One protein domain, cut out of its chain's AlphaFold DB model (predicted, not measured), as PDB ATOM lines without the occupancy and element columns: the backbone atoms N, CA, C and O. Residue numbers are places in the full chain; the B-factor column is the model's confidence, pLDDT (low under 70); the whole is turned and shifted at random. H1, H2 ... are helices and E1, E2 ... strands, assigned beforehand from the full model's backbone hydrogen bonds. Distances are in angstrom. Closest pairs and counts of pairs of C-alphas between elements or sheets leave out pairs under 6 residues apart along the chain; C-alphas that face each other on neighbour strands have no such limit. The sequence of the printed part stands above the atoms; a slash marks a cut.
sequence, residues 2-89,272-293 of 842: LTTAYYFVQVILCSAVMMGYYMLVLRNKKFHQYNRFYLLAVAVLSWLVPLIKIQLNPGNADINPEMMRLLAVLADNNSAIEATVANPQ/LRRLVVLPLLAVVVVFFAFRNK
ATOM      1  N   LEU A   2      17.828  -8.331  -0.444       59.78
ATOM      2  CA  LEU A   2      18.047  -8.587  -1.878       59.78
ATOM      3  C   LEU A   2      19.137  -7.664  -2.462       59.78
ATOM      4  O   LEU A   2      19.975  -8.118  -3.233       59.78
ATOM      5  N   THR A   3      19.190  -6.406  -2.015       73.06
ATOM      6  CA  THR A   3      20.225  -5.418  -2.374       73.06
ATOM      7  C   THR A   3      21.627  -5.849  -1.945       73.06
ATOM      8  O   THR A   3      22.562  -5.774  -2.739       73.06
ATOM      9  N   THR A   4      21.774  -6.376  -0.728       79.06
ATOM     10  CA  THR A   4      23.041  -6.923  -0.217       79.06
ATOM     11  C   THR A   4      23.461  -8.188  -0.967       79.06
ATOM     12  O   THR A   4      24.627  -8.338  -1.321       79.06
ATOM     13  N   ALA A   5      22.519  -9.091  -1.251       82.38
ATOM     14  CA  ALA A   5      22.790 -10.306  -2.017       82.38
ATOM     15  C   ALA A   5      23.198  -9.984  -3.464       82.38
ATOM     16  O   ALA A   5      24.172 -10.537  -3.969       82.38
ATOM     17  N   TYR A   6      22.505  -9.041  -4.106       85.38
ATOM     18  CA  TYR A   6      22.857  -8.533  -5.429       85.38
ATOM     19  C   TYR A   6      24.265  -7.930  -5.443       85.38
ATOM     20  O   TYR A   6      25.078  -8.277  -6.299       85.38
ATOM     21  N   TYR A   7      24.594  -7.115  -4.441       90.00
ATOM     22  CA  TYR A   7      25.943  -6.586  -4.268       90.00
ATOM     23  C   TYR A   7      26.993  -7.703  -4.137       90.00
ATOM     24  O   TYR A   7      28.016  -7.677  -4.819       90.00
ATOM     25  N   PHE A   8      26.739  -8.742  -3.337       92.00
ATOM     26  CA  PHE A   8      27.645  -9.891  -3.223       92.00
ATOM     27  C   PHE A   8      27.831 -10.647  -4.543       92.00
ATOM     28  O   PHE A   8      28.948 -11.073  -4.843       92.00
ATOM     29  N   VAL A   9      26.789 -10.760  -5.368       91.62
ATOM     30  CA  VAL A   9      26.910 -11.315  -6.726       91.62
ATOM     31  C   VAL A   9      27.823 -10.445  -7.593       91.62
ATOM     32  O   VAL A   9      28.705 -10.981  -8.265       91.62
ATOM     33  N   GLN A  10      27.689  -9.116  -7.543       91.38
ATOM     34  CA  GLN A  10      28.587  -8.206  -8.263       91.38
ATOM     35  C   GLN A  10      30.046  -8.361  -7.802       91.38
ATOM     36  O   GLN A  10      30.948  -8.426  -8.639       91.38
ATOM     37  N   VAL A  11      30.288  -8.499  -6.492       94.94
ATOM     38  CA  VAL A  11      31.627  -8.758  -5.927       94.94
ATOM     39  C   VAL A  11      32.203 -10.076  -6.462       94.94
ATOM     40  O   VAL A  11      33.365 -10.115  -6.879       94.94
ATOM     41  N   ILE A  12      31.399 -11.147  -6.513       95.88
ATOM     42  CA  ILE A  12      31.811 -12.441  -7.083       95.88
ATOM     43  C   ILE A  12      32.198 -12.269  -8.552       95.88
ATOM     44  O   ILE A  12      33.310 -12.643  -8.920       95.88
ATOM     45  N   LEU A  13      31.343 -11.666  -9.379       94.38
ATOM     46  CA  LEU A  13      31.602 -11.484 -10.812       94.38
ATOM     47  C   LEU A  13      32.847 -10.630 -11.073       94.38
ATOM     48  O   LEU A  13      33.695 -11.000 -11.888       94.38
ATOM     49  N   CYS A  14      33.003  -9.529 -10.339       94.38
ATOM     50  CA  CYS A  14      34.167  -8.655 -10.427       94.38
ATOM     51  C   CYS A  14      35.458  -9.430 -10.109       94.38
ATOM     52  O   CYS A  14      36.419  -9.415 -10.886       94.38
ATOM     53  N   SER A  15      35.459 -10.180  -9.003       95.81
ATOM     54  CA  SER A  15      36.597 -11.020  -8.618       95.81
ATOM     55  C   SER A  15      36.857 -12.157  -9.610       95.81
ATOM     56  O   SER A  15      38.015 -12.451  -9.896       95.81
ATOM     57  N   ALA A  16      35.813 -12.743 -10.202       95.88
ATOM     58  CA  ALA A  16      35.913 -13.827 -11.174       95.88
ATOM     59  C   ALA A  16      36.642 -13.384 -12.444       95.88
ATOM     60  O   ALA A  16      37.586 -14.044 -12.877       95.88
ATOM     61  N   VAL A  17      36.238 -12.246 -13.018       95.06
ATOM     62  CA  VAL A  17      36.821 -11.699 -14.253       95.06
ATOM     63  C   VAL A  17      38.295 -11.358 -14.050       95.06
ATOM     64  O   VAL A  17      39.160 -11.804 -14.811       95.06
ATOM     65  N   MET A  18      38.612 -10.619 -12.986       95.31
ATOM     66  CA  MET A  18      39.993 -10.220 -12.710       95.31
ATOM     67  C   MET A  18      40.870 -11.411 -12.304       95.31
ATOM     68  O   MET A  18      42.040 -11.490 -12.694       95.31
ATOM     69  N   MET A  19      40.326 -12.381 -11.566       96.00
ATOM     70  CA  MET A  19      41.063 -13.597 -11.238       96.00
ATOM     71  C   MET A  19      41.259 -14.488 -12.468       96.00
ATOM     72  O   MET A  19      42.330 -15.068 -12.636       96.00
ATOM     73  N   GLY A  20      40.284 -14.545 -13.376       95.25
ATOM     74  CA  GLY A  20      40.392 -15.231 -14.664       95.25
ATOM     75  C   GLY A  20      41.563 -14.706 -15.495       95.25
ATOM     76  O   GLY A  20      42.387 -15.491 -15.968       95.25
ATOM     77  N   TYR A  21      41.720 -13.381 -15.577       94.69
ATOM     78  CA  TYR A  21      42.879 -12.770 -16.230       94.69
ATOM     79  C   TYR A  21      44.205 -13.199 -15.594       94.69
ATOM     80  O   TYR A  21      45.140 -13.594 -16.297       94.69
ATOM     81  N   TYR A  22      44.285 -13.182 -14.260       94.94
ATOM     82  CA  TYR A  22      45.475 -13.665 -13.569       94.94
ATOM     83  C   TYR A  22      45.768 -15.121 -13.931       94.94
ATOM     84  O   TYR A  22      46.891 -15.433 -14.325       94.94
ATOM     85  N   MET A  23      44.763 -15.993 -13.855       92.44
ATOM     86  CA  MET A  23      44.907 -17.429 -14.094       92.44
ATOM     87  C   MET A  23      45.398 -17.745 -15.509       92.44
ATOM     88  O   MET A  23      46.231 -18.639 -15.664       92.44
ATOM     89  N   LEU A  24      44.926 -17.007 -16.516       91.38
ATOM     90  CA  LEU A  24      45.247 -17.247 -17.925       91.38
ATOM     91  C   LEU A  24      46.545 -16.561 -18.374       91.38
ATOM     92  O   LEU A  24      47.315 -17.134 -19.144       91.38
ATOM     93  N   VAL A  25      46.809 -15.339 -17.901       90.19
ATOM     94  CA  VAL A  25      47.843 -14.466 -18.487       90.19
ATOM     95  C   VAL A  25      49.054 -14.277 -17.573       90.19
ATOM     96  O   VAL A  25      50.201 -14.313 -18.046       90.19
ATOM     97  N   LEU A  26      48.824 -14.082 -16.269       90.38
ATOM     98  CA  LEU A  26      49.859 -13.691 -15.299       90.38
ATOM     99  C   LEU A  26      50.409 -14.855 -14.469       90.38
ATOM    100  O   LEU A  26      51.548 -14.794 -13.989       90.38
ATOM    101  N   ARG A  27      49.621 -15.915 -14.286       90.50
ATOM    102  CA  ARG A  27      49.981 -17.068 -13.466       90.50
ATOM    103  C   ARG A  27      51.236 -17.743 -14.015       90.50
ATOM    104  O   ARG A  27      51.405 -17.920 -15.221       90.50
ATOM    105  N   ASN A  28      52.122 -18.138 -13.101       86.00
ATOM    106  CA  ASN A  28      53.396 -18.809 -13.405       86.00
ATOM    107  C   ASN A  28      54.324 -17.993 -14.322       86.00
ATOM    108  O   ASN A  28      55.110 -18.552 -15.086       86.00
ATOM    109  N   LYS A  29      54.223 -16.661 -14.280       86.38
ATOM    110  CA  LYS A  29      55.185 -15.748 -14.907       86.38
ATOM    111  C   LYS A  29      56.082 -15.137 -13.835       86.38
ATOM    112  O   LYS A  29      55.678 -15.001 -12.684       86.38
ATOM    113  N   LYS A  30      57.288 -14.727 -14.232       83.31
ATOM    114  CA  LYS A  30      58.329 -14.179 -13.344       83.31
ATOM    115  C   LYS A  30      57.996 -12.827 -12.701       83.31
ATOM    116  O   LYS A  30      58.780 -12.309 -11.908       83.31
ATOM    117  N   PHE A  31      56.854 -12.226 -13.033       85.56
ATOM    118  CA  PHE A  31      56.437 -10.911 -12.544       85.56
ATOM    119  C   PHE A  31      55.877 -10.978 -11.116       85.56
ATOM    120  O   PHE A  31      54.824 -10.422 -10.841       85.56
ATOM    121  N   HIS A  32      56.555 -11.662 -10.194       90.06
ATOM    122  CA  HIS A  32      56.017 -11.956  -8.862       90.06
ATOM    123  C   HIS A  32      55.635 -10.698  -8.076       90.06
ATOM    124  O   HIS A  32      54.553 -10.648  -7.504       90.06
ATOM    125  N   GLN A  33      56.466  -9.652  -8.129       90.56
ATOM    126  CA  GLN A  33      56.153  -8.364  -7.500       90.56
ATOM    127  C   GLN A  33      54.907  -7.714  -8.110       90.56
ATOM    128  O   GLN A  33      54.023  -7.267  -7.392       90.56
ATOM    129  N   TYR A  34      54.797  -7.714  -9.438       91.44
ATOM    130  CA  TYR A  34      53.618  -7.184 -10.118       91.44
ATOM    131  C   TYR A  34      52.360  -7.989  -9.771       91.44
ATOM    132  O   TYR A  34      51.337  -7.420  -9.409       91.44
ATOM    133  N   ASN A  35      52.450  -9.319  -9.825       93.50
ATOM    134  CA  ASN A  35      51.349 -10.222  -9.516       93.50
ATOM    135  C   ASN A  35      50.879 -10.068  -8.063       93.50
ATOM    136  O   ASN A  35      49.681 -10.148  -7.812       93.50
ATOM    137  N   ARG A  36      51.797  -9.807  -7.124       94.38
ATOM    138  CA  ARG A  36      51.480  -9.486  -5.727       94.38
ATOM    139  C   ARG A  36      50.567  -8.262  -5.642       94.38
ATOM    140  O   ARG A  36      49.474  -8.356  -5.091       94.38
ATOM    141  N   PHE A  37      50.984  -7.134  -6.221       94.56
ATOM    142  CA  PHE A  37      50.178  -5.908  -6.209       94.56
ATOM    143  C   PHE A  37      48.870  -6.070  -6.984       94.56
ATOM    144  O   PHE A  37      47.837  -5.593  -6.529       94.56
ATOM    145  N   TYR A  38      48.893  -6.793  -8.105       95.31
ATOM    146  CA  TYR A  38      47.695  -7.111  -8.871       95.31
ATOM    147  C   TYR A  38      46.677  -7.883  -8.029       95.31
ATOM    148  O   TYR A  38      45.529  -7.473  -7.946       95.31
ATOM    149  N   LEU A  39      47.078  -8.971  -7.364       95.75
ATOM    150  CA  LEU A  39      46.156  -9.754  -6.541       95.75
ATOM    151  C   LEU A  39      45.651  -8.962  -5.327       95.75
ATOM    152  O   LEU A  39      44.485  -9.097  -4.971       95.75
ATOM    153  N   LEU A  40      46.474  -8.102  -4.717       95.44
ATOM    154  CA  LEU A  40      45.998  -7.186  -3.673       95.44
ATOM    155  C   LEU A  40      44.945  -6.219  -4.225       95.44
ATOM    156  O   LEU A  40      43.906  -6.017  -3.599       95.44
ATOM    157  N   ALA A  41      45.184  -5.670  -5.417       95.12
ATOM    158  CA  ALA A  41      44.227  -4.809  -6.093       95.12
ATOM    159  C   ALA A  41      42.933  -5.563  -6.417       95.12
ATOM    160  O   ALA A  41      41.869  -5.026  -6.151       95.12
ATOM    161  N   VAL A  42      42.987  -6.813  -6.891       95.62
ATOM    162  CA  VAL A  42      41.786  -7.642  -7.108       95.62
ATOM    163  C   VAL A  42      40.998  -7.801  -5.812       95.62
ATOM    164  O   VAL A  42      39.795  -7.560  -5.807       95.62
ATOM    165  N   ALA A  43      41.665  -8.143  -4.706       93.38
ATOM    166  CA  ALA A  43      40.995  -8.334  -3.423       93.38
ATOM    167  C   ALA A  43      40.231  -7.075  -2.982       93.38
ATOM    168  O   ALA A  43      39.106  -7.191  -2.511       93.38
ATOM    169  N   VAL A  44      40.813  -5.885  -3.159       95.50
ATOM    170  CA  VAL A  44      40.208  -4.608  -2.744       95.50
ATOM    171  C   VAL A  44      39.189  -4.093  -3.769       95.50
ATOM    172  O   VAL A  44      38.057  -3.768  -3.414       95.50
ATOM    173  N   LEU A  45      39.557  -4.038  -5.049       94.50
ATOM    174  CA  LEU A  45      38.727  -3.484  -6.123       94.50
ATOM    175  C   LEU A  45      37.463  -4.306  -6.367       94.50
ATOM    176  O   LEU A  45      36.451  -3.725  -6.743       94.50
ATOM    177  N   SER A  46      37.470  -5.615  -6.095       95.25
ATOM    178  CA  SER A  46      36.244  -6.419  -6.161       95.25
ATOM    179  C   SER A  46      35.159  -5.952  -5.195       95.25
ATOM    180  O   SER A  46      33.986  -6.114  -5.511       95.25
ATOM    181  N   TRP A  47      35.531  -5.350  -4.063       93.69
ATOM    182  CA  TRP A  47      34.583  -4.699  -3.157       93.69
ATOM    183  C   TRP A  47      34.306  -3.252  -3.557       93.69
ATOM    184  O   TRP A  47      33.164  -2.814  -3.531       93.69
ATOM    185  N   LEU A  48      35.338  -2.493  -3.935       94.25
ATOM    186  CA  LEU A  48      35.174  -1.062  -4.197       94.25
ATOM    187  C   LEU A  48      34.404  -0.771  -5.488       94.25
ATOM    188  O   LEU A  48      33.544   0.102  -5.487       94.25
ATOM    189  N   VAL A  49      34.684  -1.476  -6.588       92.06
ATOM    190  CA  VAL A  49      34.115  -1.133  -7.902       92.06
ATOM    191  C   VAL A  49      32.584  -1.199  -7.917       92.06
ATOM    192  O   VAL A  49      31.980  -0.221  -8.360       92.06
ATOM    193  N   PRO A  50      31.922  -2.248  -7.389       89.94
ATOM    194  CA  PRO A  50      30.461  -2.272  -7.352       89.94
ATOM    195  C   PRO A  50      29.841  -1.154  -6.489       89.94
ATOM    196  O   PRO A  50      28.702  -0.761  -6.742       89.94
ATOM    197  N   LEU A  51      30.582  -0.592  -5.520       89.50
ATOM    198  CA  LEU A  51      30.130   0.544  -4.699       89.50
ATOM    199  C   LEU A  51      30.222   1.896  -5.418       89.50
ATOM    200  O   LEU A  51      29.485   2.818  -5.072       89.50
ATOM    201  N   ILE A  52      31.121   2.045  -6.393       89.56
ATOM    202  CA  ILE A  52      31.351   3.323  -7.075       89.56
ATOM    203  C   ILE A  52      30.211   3.577  -8.056       89.56
ATOM    204  O   ILE A  52      30.196   2.979  -9.122       89.56
ATOM    205  N   LYS A  53      29.289   4.490  -7.740       85.88
ATOM    206  CA  LYS A  53      28.154   4.847  -8.608       85.88
ATOM    207  C   LYS A  53      28.450   6.097  -9.441       85.88
ATOM    208  O   LYS A  53      28.202   7.213  -8.993       85.88
ATOM    209  N   ILE A  54      28.984   5.918 -10.649       84.81
ATOM    210  CA  ILE A  54      29.270   7.013 -11.589       84.81
ATOM    211  C   ILE A  54      27.997   7.355 -12.353       84.81
ATOM    212  O   ILE A  54      27.476   6.518 -13.083       84.81
ATOM    213  N   GLN A  55      27.512   8.585 -12.201       81.25
ATOM    214  CA  GLN A  55      26.333   9.062 -12.917       81.25
ATOM    215  C   GLN A  55      26.718   9.524 -14.326       81.25
ATOM    216  O   GLN A  55      27.470  10.489 -14.471       81.25
ATOM    217  N   LEU A  56      26.199   8.859 -15.359       70.88
ATOM    218  CA  LEU A  56      26.286   9.359 -16.732       70.88
ATOM    219  C   LEU A  56      25.263  10.473 -16.931       70.88
ATOM    220  O   LEU A  56      24.089  10.322 -16.596       70.88
ATOM    221  N   ASN A  57      25.731  11.599 -17.465       66.12
ATOM    222  CA  ASN A  57      24.885  12.716 -17.854       66.12
ATOM    223  C   ASN A  57      25.126  13.004 -19.346       66.12
ATOM    224  O   ASN A  57      26.132  13.630 -19.684       66.12
ATOM    225  N   PRO A  58      24.264  12.517 -20.254       56.16
ATOM    226  CA  PRO A  58      24.502  12.589 -21.696       56.16
ATOM    227  C   PRO A  58      24.423  14.009 -22.291       56.16
ATOM    228  O   PRO A  58      24.651  14.172 -23.483       56.16
ATOM    229  N   GLY A  59      24.117  15.037 -21.490       50.09
ATOM    230  CA  GLY A  59      23.858  16.398 -21.973       50.09
ATOM    231  C   GLY A  59      25.076  17.252 -22.351       50.09
ATOM    232  O   GLY A  59      24.890  18.238 -23.051       50.09
ATOM    233  N   ASN A  60      26.299  16.913 -21.922       45.09
ATOM    234  CA  ASN A  60      27.411  17.884 -21.916       45.09
ATOM    235  C   ASN A  60      28.724  17.407 -22.567       45.09
ATOM    236  O   ASN A  60      29.775  17.957 -22.246       45.09
ATOM    237  N   ALA A  61      28.725  16.385 -23.426       46.03
ATOM    238  CA  ALA A  61      29.991  15.855 -23.934       46.03
ATOM    239  C   ALA A  61      29.986  15.628 -25.452       46.03
ATOM    240  O   ALA A  61      29.188  14.838 -25.955       46.03
ATOM    241  N   ASP A  62      30.941  16.262 -26.144       48.97
ATOM    242  CA  ASP A  62      31.364  16.006 -27.533       48.97
ATOM    243  C   ASP A  62      32.026  14.617 -27.669       48.97
ATOM    244  O   ASP A  62      33.155  14.459 -28.135       48.97
ATOM    245  N   ILE A  63      31.358  13.577 -27.175       55.00
ATOM    246  CA  ILE A  63      31.833  12.197 -27.208       55.00
ATOM    247  C   ILE A  63      31.122  11.478 -28.350       55.00
ATOM    248  O   ILE A  63      29.919  11.636 -28.541       55.00
ATOM    249  N   ASN A  64      31.875  10.659 -29.092       61.50
ATOM    250  CA  ASN A  64      31.370   9.856 -30.203       61.50
ATOM    251  C   ASN A  64      30.023   9.170 -29.840       61.50
ATOM    252  O   ASN A  64      29.976   8.418 -28.855       61.50
ATOM    253  N   PRO A  65      28.947   9.403 -30.620       63.31
ATOM    254  CA  PRO A  65      27.596   8.934 -30.308       63.31
ATOM    255  C   PRO A  65      27.489   7.411 -30.138       63.31
ATOM    256  O   PRO A  65      26.655   6.939 -29.365       63.31
ATOM    257  N   GLU A  66      28.358   6.626 -30.780       65.75
ATOM    258  CA  GLU A  66      28.361   5.163 -30.636       65.75
ATOM    259  C   GLU A  66      28.875   4.696 -29.265       65.75
ATOM    260  O   GLU A  66      28.299   3.790 -28.658       65.75
ATOM    261  N   MET A  67      29.922   5.336 -28.730       62.47
ATOM    262  CA  MET A  67      30.480   4.986 -27.417       62.47
ATOM    263  C   MET A  67      29.535   5.401 -26.284       62.47
ATOM    264  O   MET A  67      29.357   4.654 -25.320       62.47
ATOM    265  N   MET A  68      28.869   6.552 -26.429       68.25
ATOM    266  CA  MET A  68      27.837   6.992 -25.485       68.25
ATOM    267  C   MET A  68      26.629   6.054 -25.461       68.25
ATOM    268  O   MET A  68      26.082   5.803 -24.389       68.25
ATOM    269  N   ARG A  69      26.246   5.476 -26.607       67.38
ATOM    270  CA  ARG A  69      25.132   4.523 -26.686       67.38
ATOM    271  C   ARG A  69      25.408   3.240 -25.902       67.38
ATOM    272  O   ARG A  69      24.545   2.796 -25.151       67.38
ATOM    273  N   LEU A  70      26.609   2.667 -26.026       70.06
ATOM    274  CA  LEU A  70      26.985   1.467 -25.266       70.06
ATOM    275  C   LEU A  70      27.007   1.732 -23.751       70.06
ATOM    276  O   LEU A  70      26.486   0.930 -22.977       70.06
ATOM    277  N   LEU A  71      27.586   2.861 -23.331       70.62
ATOM    278  CA  LEU A  71      27.656   3.243 -21.918       70.62
ATOM    279  C   LEU A  71      26.270   3.520 -21.321       70.62
ATOM    280  O   LEU A  71      26.010   3.109 -20.191       70.62
ATOM    281  N   ALA A  72      25.372   4.151 -22.081       68.25
ATOM    282  CA  ALA A  72      23.995   4.397 -21.661       68.25
ATOM    283  C   ALA A  72      23.215   3.090 -21.440       68.25
ATOM    284  O   ALA A  72      22.632   2.910 -20.376       68.25
ATOM    285  N   VAL A  73      23.294   2.133 -22.377       71.94
ATOM    286  CA  VAL A  73      22.614   0.826 -22.248       71.94
ATOM    287  C   VAL A  73      23.089   0.057 -21.011       71.94
ATOM    288  O   VAL A  73      22.287  -0.545 -20.297       71.94
ATOM    289  N   LEU A  74      24.395   0.066 -20.728       74.75
ATOM    290  CA  LEU A  74      24.941  -0.587 -19.534       74.75
ATOM    291  C   LEU A  74      24.476   0.102 -18.244       74.75
ATOM    292  O   LEU A  74      24.076  -0.572 -17.293       74.75
ATOM    293  N   ALA A  75      24.484   1.434 -18.223       76.62
ATOM    294  CA  ALA A  75      24.052   2.218 -17.074       76.62
ATOM    295  C   ALA A  75      22.554   2.069 -16.777       76.62
ATOM    296  O   ALA A  75      22.175   1.983 -15.604       76.62
ATOM    297  N   ASP A  76      21.714   1.976 -17.809       71.75
ATOM    298  CA  ASP A  76      20.277   1.724 -17.676       71.75
ATOM    299  C   ASP A  76      20.002   0.338 -17.101       71.75
ATOM    300  O   ASP A  76      19.245   0.216 -16.140       71.75
ATOM    301  N   ASN A  77      20.673  -0.701 -17.610       75.81
ATOM    302  CA  ASN A  77      20.528  -2.063 -17.095       75.81
ATOM    303  C   ASN A  77      20.941  -2.173 -15.622       75.81
ATOM    304  O   ASN A  77      20.217  -2.760 -14.817       75.81
ATOM    305  N   ASN A  78      22.079  -1.583 -15.250       77.94
ATOM    306  CA  ASN A  78      22.531  -1.568 -13.857       77.94
ATOM    307  C   ASN A  78      21.524  -0.873 -12.945       77.94
ATOM    308  O   ASN A  78      21.213  -1.374 -11.865       77.94
ATOM    309  N   SER A  79      20.991   0.261 -13.397       81.00
ATOM    310  CA  SER A  79      19.994   1.004 -12.636       81.00
ATOM    311  C   SER A  79      18.698   0.187 -12.505       81.00
ATOM    312  O   SER A  79      18.225  -0.021 -11.390       81.00
ATOM    313  N   ALA A  80      18.204  -0.400 -13.603       72.94
ATOM    314  CA  ALA A  80      17.008  -1.245 -13.657       72.94
ATOM    315  C   ALA A  80      17.048  -2.439 -12.692       72.94
ATOM    316  O   ALA A  80      16.087  -2.705 -11.959       72.94
ATOM    317  N   ILE A  81      18.174  -3.153 -12.666       74.12
ATOM    318  CA  ILE A  81      18.362  -4.280 -11.755       74.12
ATOM    319  C   ILE A  81      18.392  -3.780 -10.303       74.12
ATOM    320  O   ILE A  81      17.723  -4.368  -9.455       74.12
ATOM    321  N   GLU A  82      19.079  -2.667 -10.012       76.38
ATOM    322  CA  GLU A  82      19.159  -2.114  -8.655       76.38
ATOM    323  C   GLU A  82      17.778  -1.760  -8.052       76.38
ATOM    324  O   GLU A  82      17.560  -2.124  -6.894       76.38
ATOM    325  N   ALA A  83      16.809  -1.148  -8.765       73.38
ATOM    326  CA  ALA A  83      15.472  -0.942  -8.147       73.38
ATOM    327  C   ALA A  83      14.536  -2.143  -8.213       73.38
ATOM    328  O   ALA A  83      13.676  -2.249  -7.339       73.38
ATOM    329  N   THR A  84      14.710  -3.072  -9.157       70.19
ATOM    330  CA  THR A  84      13.985  -4.357  -9.096       70.19
ATOM    331  C   THR A  84      14.342  -5.101  -7.807       70.19
ATOM    332  O   THR A  84      13.490  -5.668  -7.129       70.19
ATOM    333  N   VAL A  85      15.617  -5.039  -7.429       69.19
ATOM    334  CA  VAL A  85      16.154  -5.622  -6.200       69.19
ATOM    335  C   VAL A  85      15.763  -4.804  -4.953       69.19
ATOM    336  O   VAL A  85      15.604  -5.380  -3.875       69.19
ATOM    337  N   ALA A  86      15.591  -3.482  -5.071       69.50
ATOM    338  CA  ALA A  86      15.186  -2.615  -3.960       69.50
ATOM    339  C   ALA A  86      13.698  -2.736  -3.584       69.50
ATOM    340  O   ALA A  86      13.367  -2.560  -2.415       69.50
ATOM    341  N   ASN A  87      12.820  -3.069  -4.537       62.12
ATOM    342  CA  ASN A  87      11.377  -3.229  -4.324       62.12
ATOM    343  C   ASN A  87      10.929  -4.672  -4.619       62.12
ATOM    344  O   ASN A  87      10.311  -4.926  -5.657       62.12
ATOM    345  N   PRO A  88      11.233  -5.644  -3.740       57.62
ATOM    346  CA  PRO A  88      10.820  -7.022  -3.958       57.62
ATOM    347  C   PRO A  88       9.288  -7.134  -3.928       57.62
ATOM    348  O   PRO A  88       8.656  -6.863  -2.913       57.62
ATOM    349  N   GLN A  89       8.684  -7.593  -5.030       47.44
ATOM    350  CA  GLN A  89       7.238  -7.870  -5.119       47.44
ATOM    351  C   GLN A  89       6.799  -9.142  -4.359       47.44
ATOM    352  O   GLN A  89       5.632  -9.516  -4.389       47.44
ATOM    353  N   LEU A 272      53.213  -5.847 -22.492       84.00
ATOM    354  CA  LEU A 272      51.813  -5.868 -22.926       84.00
ATOM    355  C   LEU A 272      50.901  -6.573 -21.908       84.00
ATOM    356  O   LEU A 272      49.850  -6.054 -21.553       84.00
ATOM    357  N   ARG A 273      51.335  -7.709 -21.346       84.75
ATOM    358  CA  ARG A 273      50.583  -8.435 -20.300       84.75
ATOM    359  C   ARG A 273      50.420  -7.656 -18.992       84.75
ATOM    360  O   ARG A 273      49.553  -7.983 -18.191       84.75
ATOM    361  N   ARG A 274      51.256  -6.656 -18.727       85.25
ATOM    362  CA  ARG A 274      51.065  -5.771 -17.569       85.25
ATOM    363  C   ARG A 274      50.098  -4.642 -17.917       85.25
ATOM    364  O   ARG A 274      49.220  -4.339 -17.124       85.25
ATOM    365  N   LEU A 275      50.175  -4.110 -19.135       85.62
ATOM    366  CA  LEU A 275      49.285  -3.038 -19.580       85.62
ATOM    367  C   LEU A 275      47.829  -3.465 -19.802       85.62
ATOM    368  O   LEU A 275      46.942  -2.673 -19.511       85.62
ATOM    369  N   VAL A 276      47.558  -4.699 -20.244       86.94
ATOM    370  CA  VAL A 276      46.186  -5.203 -20.506       86.94
ATOM    371  C   VAL A 276      45.292  -5.220 -19.250       86.94
ATOM    372  O   VAL A 276      44.068  -5.254 -19.355       86.94
ATOM    373  N   VAL A 277      45.867  -5.090 -18.053       87.12
ATOM    374  CA  VAL A 277      45.089  -4.890 -16.820       87.12
ATOM    375  C   VAL A 277      44.291  -3.583 -16.844       87.12
ATOM    376  O   VAL A 277      43.189  -3.550 -16.310       87.12
ATOM    377  N   LEU A 278      44.804  -2.521 -17.472       86.62
ATOM    378  CA  LEU A 278      44.125  -1.225 -17.539       86.62
ATOM    379  C   LEU A 278      42.811  -1.275 -18.338       86.62
ATOM    380  O   LEU A 278      41.790  -0.877 -17.779       86.62
ATOM    381  N   PRO A 279      42.766  -1.797 -19.584       89.06
ATOM    382  CA  PRO A 279      41.501  -1.952 -20.293       89.06
ATOM    383  C   PRO A 279      40.581  -2.968 -19.610       89.06
ATOM    384  O   PRO A 279      39.376  -2.760 -19.598       89.06
ATOM    385  N   LEU A 280      41.116  -4.022 -18.979       89.88
ATOM    386  CA  LEU A 280      40.295  -4.947 -18.194       89.88
ATOM    387  C   LEU A 280      39.609  -4.238 -17.018       89.88
ATOM    388  O   LEU A 280      38.414  -4.419 -16.803       89.88
ATOM    389  N   LEU A 281      40.350  -3.416 -16.274       88.94
ATOM    390  CA  LEU A 281      39.802  -2.623 -15.181       88.94
ATOM    391  C   LEU A 281      38.768  -1.620 -15.700       88.94
ATOM    392  O   LEU A 281      37.704  -1.501 -15.105       88.94
ATOM    393  N   ALA A 282      39.048  -0.952 -16.823       87.12
ATOM    394  CA  ALA A 282      38.099  -0.048 -17.464       87.12
ATOM    395  C   ALA A 282      36.803  -0.775 -17.841       87.12
ATOM    396  O   ALA A 282      35.730  -0.268 -17.543       87.12
ATOM    397  N   VAL A 283      36.884  -1.986 -18.401       87.94
ATOM    398  CA  VAL A 283      35.716  -2.830 -18.690       87.94
ATOM    399  C   VAL A 283      34.948  -3.136 -17.405       87.94
ATOM    400  O   VAL A 283      33.750  -2.892 -17.340       87.94
ATOM    401  N   VAL A 284      35.612  -3.601 -16.349       89.38
ATOM    402  CA  VAL A 284      34.949  -3.914 -15.071       89.38
ATOM    403  C   VAL A 284      34.265  -2.675 -14.473       89.38
ATOM    404  O   VAL A 284      33.126  -2.760 -14.022       89.38
ATOM    405  N   VAL A 285      34.907  -1.507 -14.518       88.81
ATOM    406  CA  VAL A 285      34.300  -0.236 -14.092       88.81
ATOM    407  C   VAL A 285      33.118   0.128 -14.996       88.81
ATOM    408  O   VAL A 285      32.059   0.475 -14.492       88.81
ATOM    409  N   VAL A 286      33.244  -0.017 -16.314       84.94
ATOM    410  CA  VAL A 286      32.160   0.235 -17.274       84.94
ATOM    411  C   VAL A 286      30.930  -0.629 -16.976       84.94
ATOM    412  O   VAL A 286      29.816  -0.115 -16.926       84.94
ATOM    413  N   PHE A 287      31.134  -1.917 -16.699       84.88
ATOM    414  CA  PHE A 287      30.052  -2.862 -16.431       84.88
ATOM    415  C   PHE A 287      29.385  -2.676 -15.069       84.88
ATOM    416  O   PHE A 287      28.189  -2.917 -14.974       84.88
ATOM    417  N   PHE A 288      30.115  -2.280 -14.022       86.44
ATOM    418  CA  PHE A 288      29.581  -2.287 -12.652       86.44
ATOM    419  C   PHE A 288      29.478  -0.911 -11.990       86.44
ATOM    420  O   PHE A 288      28.778  -0.797 -10.989       86.44
ATOM    421  N   ALA A 289      30.168   0.118 -12.492       85.25
ATOM    422  CA  ALA A 289      30.241   1.428 -11.843       85.25
ATOM    423  C   ALA A 289      29.223   2.440 -12.394       85.25
ATOM    424  O   ALA A 289      28.713   3.275 -11.645       85.25
ATOM    425  N   PHE A 290      28.904   2.383 -13.687       84.62
ATOM    426  CA  PHE A 290      28.062   3.392 -14.327       84.62
ATOM    427  C   PHE A 290      26.572   3.168 -14.077       84.62
ATOM    428  O   PHE A 290      26.060   2.055 -14.213       84.62
ATOM    429  N   ARG A 291      25.898   4.248 -13.677       82.88
ATOM    430  CA  ARG A 291      24.457   4.362 -13.435       82.88
ATOM    431  C   ARG A 291      23.946   5.617 -14.133       82.88
ATOM    432  O   ARG A 291      24.704   6.566 -14.330       82.88
ATOM    433  N   ASN A 292      22.666   5.649 -14.474       74.81
ATOM    434  CA  ASN A 292      22.047   6.865 -14.991       74.81
ATOM    435  C   ASN A 292      21.452   7.694 -13.847       74.81
ATOM    436  O   ASN A 292      20.926   7.153 -12.874       74.81
ATOM    437  N   LYS A 293      21.572   9.025 -13.952       56.78
ATOM    438  CA  LYS A 293      21.122   9.975 -12.916       56.78
ATOM    439  C   LYS A 293      19.601   9.955 -12.710       56.78
ATOM    440  O   LYS A 293      19.134  10.270 -11.622       56.78
TER     441      LYS A 293
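This is residues 2 to 89 and 272 to 293 of the 842 residues of the protein "N-acetylmuramoyl-L-alanine amidase" of Sediminibacterium ginsengisoli (UniProt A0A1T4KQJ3). Three helices, H1, H2 and H5, lie side by side as a bundle, and a fourth long helix, H3, stands at a slant across the end of it where H1 begins and H2 and H5 end. At that end the two very short strands E1 and E2 pair, with E2 on H3, while the small helix H4 sits at the far end of the bundle. The 110 printed residues hold, along the chain, H1, H2, E1, H3, H4, H5 and E2; the sheet's order is E1, E2, parallel, and the class is mostly helix. The whole is flat, spanning 48 by 39 by 17 A, and only just loose, close to compact, with a radius of gyration of the C-alphas of 16.0 A.

E1 is residues 54 to 56 and E2 residues 290 to 292. H5, residues 277 to 289, is 16.9 A long and is joined by a tight link, with 0 residues between them, to E2, whose C-alpha 292 is at (22.047, 6.865, -14.991). H4 is residues 272 to 275. H3, residues 65 to 86, is 31.3 A long, with C-alpha 65 at (27.596, 8.934, -30.308). H1, residues 2 to 26, is 34.9 A long and begins with C-alpha 2 at (18.047, -8.587, -1.878). H2, residues 32 to 51, is 29.0 A long and has a kink of 41 degrees near residue 45.

E1 and E2 are parallel at 49 degrees, with N 291 and O 54 2.8 A apart and N 56 and O 291 2.9 A apart, within hydrogen-bond range. The closest C-alphas of H3 and E2, Ala 75 and Arg 291, are 4.2 A apart. H3 touches H5 at a steep tilt of 51 degrees, closest at the C-alphas of Leu 74 and Phe 287, 6.4 A. H5 touches H2 at a shallow tilt of 13 degrees, the same way, closest at the C-alphas of Pro 50 and Phe 288, 5.4 A. H5 touches H1 at a shallow tilt of 13 degrees, opposite ways, closest at the C-alphas of Cys 14 and Val 284, 6.7 A. H1 and H2 form a helical hairpin and touch at 21 degrees, closest at the C-alphas of Val 11 and Ser 46, 5.2 A. H1 touches H3 with residues 2 to 6 alone, closest at the C-alphas of Leu 2 and Val 85, 5.6 A. H4 is close to H1 but not clearly touching, with the C-alphas of Val 25 and Arg 273 6.9 A apart. H2 and H3 are apart. Every O i to N i+4 pair is within hydrogen-bond range in H1, H3 and H5, and 13 of 16 are in H2; H4 is too short for such a pair.

The farthest C-alphas, those of Lys 30 and Gln 89, are 52.1 A apart. Residues 90 to 271 are not printed, and C-alphas 89 and 272 are 48.0 A apart across the cut. Of the links that are printed whole, none is long. Residues 59 to 67, of which 65 to 67 belong to H3, stand free. Mean pLDDT of the printed part is 81.8; residues under 70 include 57 to 69 and 85 to 89.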